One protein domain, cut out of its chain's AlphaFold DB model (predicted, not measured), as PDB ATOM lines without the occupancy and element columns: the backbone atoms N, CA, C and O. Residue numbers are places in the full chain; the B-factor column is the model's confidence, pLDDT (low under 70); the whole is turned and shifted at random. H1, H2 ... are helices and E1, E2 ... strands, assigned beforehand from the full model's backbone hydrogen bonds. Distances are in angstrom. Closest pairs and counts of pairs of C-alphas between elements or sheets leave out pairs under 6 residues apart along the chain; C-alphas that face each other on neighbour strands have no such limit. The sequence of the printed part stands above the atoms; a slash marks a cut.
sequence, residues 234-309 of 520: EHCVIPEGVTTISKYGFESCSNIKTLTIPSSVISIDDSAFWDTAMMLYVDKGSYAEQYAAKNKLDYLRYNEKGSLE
ATOM      1  N   GLU A 234       1.910   2.146 -73.502       95.38
ATOM      2  CA  GLU A 234       1.743   0.802 -74.072       95.38
ATOM      3  C   GLU A 234       1.146  -0.193 -73.060       95.38
ATOM      4  O   GLU A 234       0.670  -1.266 -73.437       95.38
ATOM      5  N   HIS A 235       1.191   0.155 -71.773       95.12
ATOM      6  CA  HIS A 235       0.705  -0.648 -70.662       95.12
ATOM      7  C   HIS A 235      -0.275   0.195 -69.850       95.12
ATOM      8  O   HIS A 235       0.113   1.230 -69.314       95.12
ATOM      9  N   CYS A 236      -1.522  -0.257 -69.766       96.44
ATOM     10  CA  CYS A 236      -2.575   0.387 -68.990       96.44
ATOM     11  C   CYS A 236      -3.000  -0.536 -67.843       96.44
ATOM     12  O   CYS A 236      -3.089  -1.756 -68.013       96.44
ATOM     13  N   VAL A 237      -3.266   0.040 -66.673       97.00
ATOM     14  CA  VAL A 237      -3.756  -0.680 -65.494       97.00
ATOM     15  C   VAL A 237      -5.010   0.028 -65.009       97.00
ATOM     16  O   VAL A 237      -4.951   1.197 -64.639       97.00
ATOM     17  N   ILE A 238      -6.138  -0.678 -65.017       97.88
ATOM     18  CA  ILE A 238      -7.369  -0.172 -64.414       97.88
ATOM     19  C   ILE A 238      -7.208  -0.257 -62.886       97.88
ATOM     20  O   ILE A 238      -6.842  -1.325 -62.389       97.88
ATOM     21  N   PRO A 239      -7.449   0.831 -62.133       97.75
ATOM     22  CA  PRO A 239      -7.321   0.818 -60.679       97.75
ATOM     23  C   PRO A 239      -8.272  -0.173 -59.997       97.75
ATOM     24  O   PRO A 239      -9.417  -0.345 -60.419       97.75
ATOM     25  N   GLU A 240      -7.818  -0.763 -58.890       96.31
ATOM     26  CA  GLU A 240      -8.685  -1.530 -57.990       96.31
ATOM     27  C   GLU A 240      -9.875  -0.687 -57.507       96.31
ATOM     28  O   GLU A 240      -9.746   0.508 -57.230       96.31
ATOM     29  N   GLY A 241     -11.042  -1.324 -57.393       97.31
ATOM     30  CA  GLY A 241     -12.299  -0.678 -57.001       97.31
ATOM     31  C   GLY A 241     -13.168  -0.206 -58.172       97.31
ATOM     32  O   GLY A 241     -14.353   0.059 -57.965       97.31
ATOM     33  N   VAL A 242     -12.635  -0.171 -59.399       98.69
ATOM     34  CA  VAL A 242     -13.449  -0.011 -60.614       98.69
ATOM     35  C   VAL A 242     -14.327  -1.253 -60.777       98.69
ATOM     36  O   VAL A 242     -13.821  -2.373 -60.775       98.69
ATOM     37  N   THR A 243     -15.636  -1.064 -60.926       98.69
ATOM     38  CA  THR A 243     -16.628  -2.138 -61.087       98.69
ATOM     39  C   THR A 243     -17.151  -2.264 -62.511       98.69
ATOM     40  O   THR A 243     -17.597  -3.346 -62.898       98.69
ATOM     41  N   THR A 244     -17.098  -1.182 -63.291       98.44
ATOM     42  CA  THR A 244     -17.746  -1.095 -64.604       98.44
ATOM     43  C   THR A 244     -16.810  -0.498 -65.650       98.44
ATOM     44  O   THR A 244     -16.230   0.564 -65.429       98.44
ATOM     45  N   ILE A 245     -16.716  -1.143 -66.814       98.12
ATOM     46  CA  ILE A 245     -16.120  -0.575 -68.030       98.12
ATOM     47  C   ILE A 245     -17.255  -0.244 -68.999       98.12
ATOM     48  O   ILE A 245     -17.975  -1.134 -69.461       98.12
ATOM     49  N   SER A 246     -17.417   1.047 -69.278       94.12
ATOM     50  CA  SER A 246     -18.508   1.568 -70.102       94.12
ATOM     51  C   SER A 246     -18.399   1.153 -71.567       94.12
ATOM     52  O   SER A 246     -17.345   0.749 -72.069       94.12
ATOM     53  N   LYS A 247     -19.516   1.312 -72.278       87.38
ATOM     54  CA  LYS A 247     -19.578   1.238 -73.736       87.38
ATOM     55  C   LYS A 247     -18.509   2.136 -74.360       87.38
ATOM     56  O   LYS A 247     -18.428   3.307 -74.015       87.38
ATOM     57  N   TYR A 248     -17.714   1.572 -75.271       88.75
ATOM     58  CA  TYR A 248     -16.584   2.241 -75.934       88.75
ATOM     59  C   TYR A 248     -15.444   2.697 -75.011       88.75
ATOM     60  O   TYR A 248     -14.589   3.461 -75.447       88.75
ATOM     61  N   GLY A 249     -15.370   2.194 -73.771       92.38
ATOM     62  CA  GLY A 249     -14.370   2.629 -72.793       92.38
ATOM     63  C   GLY A 249     -12.913   2.570 -73.279       92.38
ATOM     64  O   GLY A 249     -12.111   3.395 -72.858       92.38
ATOM     65  N   PHE A 250     -12.578   1.643 -74.182       94.62
ATOM     66  CA  PHE A 250     -11.267   1.513 -74.829       94.62
ATOM     67  C   PHE A 250     -11.368   1.405 -76.360       94.62
ATOM     68  O   PHE A 250     -10.471   0.848 -76.996       94.62
ATOM     69  N   GLU A 251     -12.452   1.887 -76.972       90.00
ATOM     70  CA  GLU A 251     -12.629   1.800 -78.427       90.00
ATOM     71  C   GLU A 251     -11.422   2.397 -79.169       90.00
ATOM     72  O   GLU A 251     -10.906   3.446 -78.793       90.00
ATOM     73  N   SER A 252     -10.956   1.720 -80.222       90.31
ATOM     74  CA  SER A 252      -9.866   2.180 -81.101       90.31
ATOM     75  C   SER A 252      -8.541   2.528 -80.397       90.31
ATOM     76  O   SER A 252      -7.665   3.154 -80.999       90.31
ATOM     77  N   CYS A 253      -8.348   2.119 -79.136       91.69
ATOM     78  CA  CYS A 253      -7.107   2.328 -78.390       91.69
ATOM     79  C   CYS A 253      -5.968   1.490 -78.995       91.69
ATOM     80  O   CYS A 253      -5.738   0.338 -78.621       91.69
ATOM     81  N   SER A 254      -5.247   2.076 -79.950       87.44
ATOM     82  CA  SER A 254      -4.295   1.354 -80.807       87.44
ATOM     83  C   SER A 254      -2.884   1.229 -80.221       87.44
ATOM     84  O   SER A 254      -2.113   0.355 -80.627       87.44
ATOM     85  N   ASN A 255      -2.533   2.097 -79.270       93.06
ATOM     86  CA  ASN A 255      -1.200   2.137 -78.673       93.06
ATOM     87  C   ASN A 255      -1.068   1.233 -77.431       93.06
ATOM     88  O   ASN A 255       0.031   0.769 -77.118       93.06
ATOM     89  N   ILE A 256      -2.184   0.921 -76.760       95.81
ATOM     90  CA  ILE A 256      -2.216  -0.001 -75.618       95.81
ATOM     91  C   ILE A 256      -1.932  -1.421 -76.119       95.81
ATOM     92  O   ILE A 256      -2.693  -1.997 -76.891       95.81
ATOM     93  N   LYS A 257      -0.830  -2.012 -75.655       96.50
ATOM     94  CA  LYS A 257      -0.448  -3.400 -75.952       96.50
ATOM     95  C   LYS A 257      -0.948  -4.361 -74.893       96.50
ATOM     96  O   LYS A 257      -1.283  -5.498 -75.218       96.50
ATOM     97  N   THR A 258      -0.957  -3.927 -73.635       96.94
ATOM     98  CA  THR A 258      -1.471  -4.732 -72.527       96.94
ATOM     99  C   THR A 258      -2.367  -3.901 -71.627       96.94
ATOM    100  O   THR A 258      -1.973  -2.805 -71.219       96.94
ATOM    101  N   LEU A 259      -3.507  -4.463 -71.245       98.12
ATOM    102  CA  LEU A 259      -4.430  -3.859 -70.294       98.12
ATOM    103  C   LEU A 259      -4.632  -4.798 -69.108       98.12
ATOM    104  O   LEU A 259      -5.100  -5.918 -69.293       98.12
ATOM    105  N   THR A 260      -4.300  -4.346 -67.902       97.88
ATOM    106  CA  THR A 260      -4.622  -5.081 -66.671       97.88
ATOM    107  C   THR A 260      -6.004  -4.669 -66.175       97.88
ATOM    108  O   THR A 260      -6.233  -3.483 -65.939       97.88
ATOM    109  N   ILE A 261      -6.903  -5.644 -66.030       98.25
ATOM    110  CA  ILE A 261      -8.270  -5.459 -65.533       98.25
ATOM    111  C   ILE A 261      -8.386  -6.176 -64.178       98.25
ATOM    112  O   ILE A 261      -8.232  -7.401 -64.146       98.25
ATOM    113  N   PRO A 262      -8.644  -5.451 -63.074       96.88
ATOM    114  CA  PRO A 262      -8.703  -6.036 -61.740       96.88
ATOM    115  C   PRO A 262      -9.972  -6.867 -61.533       96.88
ATOM    116  O   PRO A 262     -11.006  -6.630 -62.169       96.88
ATOM    117  N   SER A 263      -9.921  -7.803 -60.582       96.12
ATOM    118  CA  SER A 263     -11.075  -8.623 -60.184       96.12
ATOM    119  C   SER A 263     -12.286  -7.828 -59.672       96.12
ATOM    120  O   SER A 263     -13.397  -8.360 -59.684       96.12
ATOM    121  N   SER A 264     -12.106  -6.564 -59.267       98.19
ATOM    122  CA  SER A 264     -13.207  -5.678 -58.870       98.19
ATOM    123  C   SER A 264     -14.173  -5.355 -60.015       98.19
ATOM    124  O   SER A 264     -15.325  -5.010 -59.750       98.19
ATOM    125  N   VAL A 265     -13.734  -5.472 -61.277       98.75
ATOM    126  CA  VAL A 265     -14.588  -5.244 -62.447       98.75
ATOM    127  C   VAL A 265     -15.576  -6.396 -62.581       98.75
ATOM    128  O   VAL A 265     -15.183  -7.543 -62.775       98.75
ATOM    129  N   ILE A 266     -16.867  -6.077 -62.525       98.50
ATOM    130  CA  ILE A 266     -17.987  -7.029 -62.587       98.50
ATOM    131  C   ILE A 266     -18.943  -6.753 -63.757       98.50
ATOM    132  O   ILE A 266     -19.925  -7.472 -63.938       98.50
ATOM    133  N   SER A 267     -18.690  -5.702 -64.540       98.50
ATOM    134  CA  SER A 267     -19.485  -5.341 -65.711       98.50
ATOM    135  C   SER A 267     -18.603  -4.719 -66.791       98.50
ATOM    136  O   SER A 267     -17.807  -3.820 -66.520       98.50
ATOM    137  N   ILE A 268     -18.732  -5.210 -68.023       98.56
ATOM    138  CA  ILE A 268     -18.018  -4.712 -69.200       98.56
ATOM    139  C   ILE A 268     -19.017  -4.702 -70.356       98.56
ATOM    140  O   ILE A 268     -19.620  -5.734 -70.656       98.56
ATOM    141  N   ASP A 269     -19.196  -3.551 -70.999       97.25
ATOM    142  CA  ASP A 269     -20.064  -3.438 -72.173       97.25
ATOM    143  C   ASP A 269     -19.507  -4.235 -73.371       97.25
ATOM    144  O   ASP A 269     -18.295  -4.304 -73.589       97.25
ATOM    145  N   ASP A 270     -20.382  -4.828 -74.189       93.81
ATOM    146  CA  ASP A 270     -19.983  -5.653 -75.341       93.81
ATOM    147  C   ASP A 270     -19.160  -4.870 -76.393       93.81
ATOM    148  O   ASP A 270     -18.427  -5.473 -77.174       93.81
ATOM    149  N   SER A 271     -19.239  -3.532 -76.413       91.94
ATOM    150  CA  SER A 271     -18.450  -2.672 -77.311       91.94
ATOM    151  C   SER A 271     -17.246  -1.999 -76.642       91.94
ATOM    152  O   SER A 271     -16.610  -1.150 -77.265       91.94
ATOM    153  N   ALA A 272     -16.921  -2.332 -75.389       94.94
ATOM    154  CA  ALA A 272     -15.849  -1.672 -74.637       94.94
ATOM    155  C   ALA A 272     -14.479  -1.729 -75.341       94.94
ATOM    156  O   ALA A 272     -13.720  -0.770 -75.260       94.94
ATOM    157  N   PHE A 273     -14.191  -2.821 -76.059       95.69
ATOM    158  CA  PHE A 273     -12.908  -3.081 -76.733       95.69
ATOM    159  C   PHE A 273     -13.013  -3.101 -78.264       95.69
ATOM    160  O   PHE A 273     -12.239  -3.788 -78.939       95.69
ATOM    161  N   TRP A 274     -13.992  -2.389 -78.826       91.25
ATOM    162  CA  TRP A 274     -14.191  -2.324 -80.274       91.25
ATOM    163  C   TRP A 274     -12.949  -1.770 -80.996       91.25
ATOM    164  O   TRP A 274     -12.383  -0.768 -80.574       91.25
ATOM    165  N   ASP A 275     -12.537  -2.417 -82.092       91.12
ATOM    166  CA  ASP A 275     -11.355  -2.055 -82.900       91.12
ATOM    167  C   ASP A 275     -10.039  -1.950 -82.098       91.12
ATOM    168  O   ASP A 275      -9.249  -1.020 -82.246       91.12
ATOM    169  N   THR A 276      -9.793  -2.924 -81.216       91.75
ATOM    170  CA  THR A 276      -8.552  -3.012 -80.430       91.75
ATOM    171  C   THR A 276      -7.794  -4.315 -80.698       91.75
ATOM    172  O   THR A 276      -8.365  -5.312 -81.138       91.75
ATOM    173  N   ALA A 277      -6.483  -4.314 -80.435       91.12
ATOM    174  CA  ALA A 277      -5.603  -5.482 -80.594       91.12
ATOM    175  C   ALA A 277      -4.725  -5.733 -79.349       91.12
ATOM    176  O   ALA A 277      -3.595  -6.217 -79.455       91.12
ATOM    177  N   MET A 278      -5.224  -5.345 -78.173       94.81
ATOM    178  CA  MET A 278      -4.500  -5.443 -76.906       94.81
ATOM    179  C   MET A 278      -4.612  -6.836 -76.276       94.81
ATOM    180  O   MET A 278      -5.614  -7.527 -76.437       94.81
ATOM    181  N   MET A 279      -3.590  -7.226 -75.514       96.19
ATOM    182  CA  MET A 279      -3.611  -8.413 -74.658       96.19
ATOM    183  C   MET A 279      -4.172  -8.046 -73.281       96.19
ATOM    184  O   MET A 279      -3.613  -7.183 -72.598       96.19
ATOM    185  N   LEU A 280      -5.234  -8.714 -72.841       98.06
ATOM    186  CA  LEU A 280      -5.806  -8.484 -71.515       98.06
ATOM    187  C   LEU A 280      -5.061  -9.293 -70.449       98.06
ATOM    188  O   LEU A 280      -4.812 -10.483 -70.629       98.06
ATOM    189  N   TYR A 281      -4.721  -8.667 -69.327       97.50
ATOM    190  CA  TYR A 281      -4.236  -9.336 -68.121       97.50
ATOM    191  C   TYR A 281      -5.345  -9.301 -67.078       97.50
ATOM    192  O   TYR A 281      -5.763  -8.229 -66.647       97.50
ATOM    193  N   VAL A 282      -5.842 -10.477 -66.713       97.50
ATOM    194  CA  VAL A 282      -7.031 -10.642 -65.867       97.50
ATOM    195  C   VAL A 282      -6.736 -11.597 -64.718       97.50
ATOM    196  O   VAL A 282      -5.839 -12.432 -64.813       97.50
ATOM    197  N   ASP A 283      -7.494 -11.526 -63.633       93.06
ATOM    198  CA  ASP A 283      -7.394 -12.530 -62.573       93.06
ATOM    199  C   ASP A 283      -8.133 -13.814 -62.963       93.06
ATOM    200  O   ASP A 283      -9.207 -13.771 -63.575       93.06
ATOM    201  N   LYS A 284      -7.578 -14.974 -62.591       90.81
ATOM    202  CA  LYS A 284      -8.238 -16.272 -62.784       90.81
ATOM    203  C   LYS A 284      -9.583 -16.303 -62.043       90.81
ATOM    204  O   LYS A 284      -9.645 -16.051 -60.844       90.81
ATOM    205  N   GLY A 285     -10.648 -16.654 -62.751       91.25
ATOM    206  CA  GLY A 285     -12.030 -16.695 -62.273       91.25
ATOM    207  C   GLY A 285     -12.769 -15.354 -62.327       91.25
ATOM    208  O   GLY A 285     -13.968 -15.326 -62.043       91.25
ATOM    209  N   SER A 286     -12.099 -14.255 -62.691       96.38
ATOM    210  CA  SER A 286     -12.715 -12.922 -62.730       96.38
ATOM    211  C   SER A 286     -13.802 -12.801 -63.802       96.38
ATOM    212  O   SER A 286     -13.840 -13.547 -64.786       96.38
ATOM    213  N   TYR A 287     -14.673 -11.801 -63.649       98.25
ATOM    214  CA  TYR A 287     -15.633 -11.442 -64.693       98.25
ATOM    215  C   TYR A 287     -14.922 -11.067 -66.003       98.25
ATOM    216  O   TYR A 287     -15.371 -11.445 -67.085       98.25
ATOM    217  N   ALA A 288     -13.780 -10.380 -65.914       98.06
ATOM    218  CA  ALA A 288     -12.977 -10.006 -67.071       98.06
ATOM    219  C   ALA A 288     -12.450 -11.229 -67.846       98.06
ATOM    220  O   ALA A 288     -12.475 -11.215 -69.076       98.06
ATOM    221  N   GLU A 289     -12.050 -12.314 -67.165       97.19
ATOM    222  CA  GLU A 289     -11.683 -13.582 -67.821       97.19
ATOM    223  C   GLU A 289     -12.871 -14.175 -68.591       97.19
ATOM    224  O   GLU A 289     -12.742 -14.533 -69.765       97.19
ATOM    225  N   GLN A 290     -14.049 -14.230 -67.962       98.06
ATOM    226  CA  GLN A 290     -15.266 -14.754 -68.590       98.06
ATOM    227  C   GLN A 290     -15.667 -13.925 -69.816       98.06
ATOM    228  O   GLN A 290     -15.995 -14.479 -70.868       98.06
ATOM    229  N   TYR A 291     -15.596 -12.598 -69.698       98.00
ATOM    230  CA  TYR A 291     -15.857 -11.671 -70.793       98.00
ATOM    231  C   TYR A 291     -14.858 -11.860 -71.943       98.00
ATOM    232  O   TYR A 291     -15.274 -11.967 -73.099       98.00
ATOM    233  N   ALA A 292     -13.557 -11.944 -71.648       97.56
ATOM    234  CA  ALA A 292     -12.516 -12.133 -72.656       97.56
ATOM    235  C   ALA A 292     -12.698 -13.462 -73.404       97.56
ATOM    236  O   ALA A 292     -12.666 -13.489 -74.636       97.56
ATOM    237  N   ALA A 293     -12.989 -14.547 -72.678       96.19
ATOM    238  CA  ALA A 293     -13.267 -15.856 -73.261       96.19
ATOM    239  C   ALA A 293     -14.529 -15.849 -74.145       96.19
ATOM    240  O   ALA A 293     -14.485 -16.340 -75.277       96.19
ATOM    241  N   LYS A 294     -15.636 -15.257 -73.668       96.88
ATOM    242  CA  LYS A 294     -16.898 -15.119 -74.424       96.88
ATOM    243  C   LYS A 294     -16.682 -14.366 -75.740       96.88
ATOM    244  O   LYS A 294     -17.184 -14.792 -76.780       96.88
ATOM    245  N   ASN A 295     -15.923 -13.274 -75.691       95.56
ATOM    246  CA  ASN A 295     -15.693 -12.379 -76.827       95.56
ATOM    247  C   ASN A 295     -14.459 -12.742 -77.669       95.56
ATOM    248  O   ASN A 295     -14.163 -12.048 -78.637       95.56
ATOM    249  N   LYS A 296     -13.768 -13.849 -77.350       95.06
ATOM    250  CA  LYS A 296     -12.563 -14.329 -78.054       95.06
ATOM    251  C   LYS A 296     -11.444 -13.280 -78.116       95.06
ATOM    252  O   LYS A 296     -10.750 -13.173 -79.125       95.06
ATOM    253  N   LEU A 297     -11.296 -12.508 -77.044       95.00
ATOM    254  CA  LEU A 297     -10.192 -11.568 -76.880       95.00
ATOM    255  C   LEU A 297      -8.938 -12.330 -76.445       95.00
ATOM    256  O   LEU A 297      -9.035 -13.338 -75.746       95.00
ATOM    257  N   ASP A 298      -7.763 -11.845 -76.840       94.56
ATOM    258  CA  ASP A 298      -6.498 -12.393 -76.357       94.56
ATOM    259  C   ASP A 298      -6.291 -11.989 -74.889       94.56
ATOM    260  O   ASP A 298      -6.319 -10.802 -74.552       94.56
ATOM    261  N   TYR A 299      -6.072 -12.967 -74.006       95.50
ATOM    262  CA  TYR A 299      -5.813 -12.703 -72.592       95.50
ATOM    263  C   TYR A 299      -4.802 -13.670 -71.964       95.50
ATOM    264  O   TYR A 299      -4.616 -14.803 -72.412       95.50
ATOM    265  N   LEU A 300      -4.167 -13.209 -70.887       93.56
ATOM    266  CA  LEU A 300      -3.380 -13.998 -69.943       93.56
ATOM    267  C   LEU A 300      -3.941 -13.796 -68.535       93.56
ATOM    268  O   LEU A 300      -4.454 -12.726 -68.213       93.56
ATOM    269  N   ARG A 301      -3.818 -14.817 -67.687       92.25
ATOM    270  CA  ARG A 301      -4.372 -14.795 -66.329       92.25
ATOM    271  C   ARG A 301      -3.300 -14.709 -65.252       92.25
ATOM    272  O   ARG A 301      -2.250 -15.335 -65.393       92.25
ATOM    273  N   TYR A 302      -3.559 -13.989 -64.168       88.94
ATOM    274  CA  TYR A 302      -2.781 -14.106 -62.936       88.94
ATOM    275  C   TYR A 302      -3.211 -15.349 -62.152       88.94
ATOM    276  O   TYR A 302      -4.397 -15.673 -62.064       88.94
ATOM    277  N   ASN A 303      -2.235 -16.062 -61.590       81.50
ATOM    278  CA  ASN A 303      -2.481 -17.164 -60.667       81.50
ATOM    279  C   ASN A 303      -2.753 -16.660 -59.241       81.50
ATOM    280  O   ASN A 303      -2.556 -15.490 -58.924       81.50
ATOM    281  N   GLU A 304      -3.106 -17.580 -58.342       78.56
ATOM    282  CA  GLU A 304      -3.379 -17.304 -56.918       78.56
ATOM    283  C   GLU A 304      -2.198 -16.671 -56.155       78.56
ATOM    284  O   GLU A 304      -2.364 -16.166 -55.050       78.56
ATOM    285  N   LYS A 305      -0.989 -16.692 -56.731       80.50
ATOM    286  CA  LYS A 305       0.226 -16.085 -56.170       80.50
ATOM    287  C   LYS A 305       0.549 -14.724 -56.805       80.50
ATOM    288  O   LYS A 305       1.654 -14.221 -56.608       80.50
ATOM    289  N   GLY A 306      -0.356 -14.159 -57.608       79.62
ATOM    290  CA  GLY A 306      -0.179 -12.871 -58.286       79.62
ATOM    291  C   GLY A 306       0.835 -12.895 -59.435       79.62
ATOM    292  O   GLY A 306       1.393 -11.864 -59.793       79.62
ATOM    293  N   SER A 307       1.130 -14.067 -60.007       83.44
ATOM    294  CA  SER A 307       2.057 -14.212 -61.140       83.44
ATOM    295  C   SER A 307       1.318 -14.573 -62.425       83.44
ATOM    296  O   SER A 307       0.438 -15.430 -62.410       83.44
ATOM    297  N   LEU A 308       1.698 -13.954 -63.545       86.94
ATOM    298  CA  LEU A 308       1.064 -14.185 -64.844       86.94
ATOM    299  C   LEU A 308       1.351 -15.603 -65.371       86.94
ATOM    300  O   LEU A 308       2.509 -16.016 -65.489       86.94
ATOM    301  N   GLU A 309       0.305 -16.340 -65.732       87.44
ATOM    302  CA  GLU A 309       0.380 -17.687 -66.299       87.44
ATOM    303  C   GLU A 309       0.721 -17.641 -67.792       87.44
ATOM    304  O   GLU A 309      -0.121 -17.836 -68.666       87.44
TER     305      GLU A 309
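This is residues 234 to 309 of the 520 residues of the protein "BIG2 domain-containing protein" of Clostridiales bacterium (UniProt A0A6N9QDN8). With little regular structure, the chain winds in stacked turns: E1, E2, E3 and E4 form a parallel sheet, in that order, along one side, with the long links after E1 and E2 and helix H1 after E3 opposite. The 76 printed residues run E1 E2 E3 H1 E4, class mixed, under half in named elements. The whole is compact, radius of gyration of the C-alphas 11.3 A, spanning 32 by 23 by 22 A.

E1, residues 235 to 237, is parallel to E2, residues 258 to 261, at 6 degrees; N 236 and O 258 are 3.0 A apart. E3, residues 279 to 283, is parallel to E2, with N 281 and O 259 at 2.8 A. E4, residues 299 to 302, is parallel to E3, with N 300 and O 280 at 2.8 A. H1, residues 287 to 295, is on the sheet, height 9.6 A; its closest C-alphas to E3 are Glu 289 and Val 282, 5.8 A. E3, H1 and E4 form a strand-helix-strand unit, parallel neighbours joined through a helix, its crossover right-handed. Every O i to N i+4 pair in H1 is within hydrogen-bond range.

E1 begins at C-alpha 235 (0.705, -0.648, -70.662). E3 measures 13.3 A, H1 12.2 A. E4 ends at C-alpha 302 (-2.781, -14.106, -62.936).

The printed part has no cut, and no printed residue is under 70 in pLDDT.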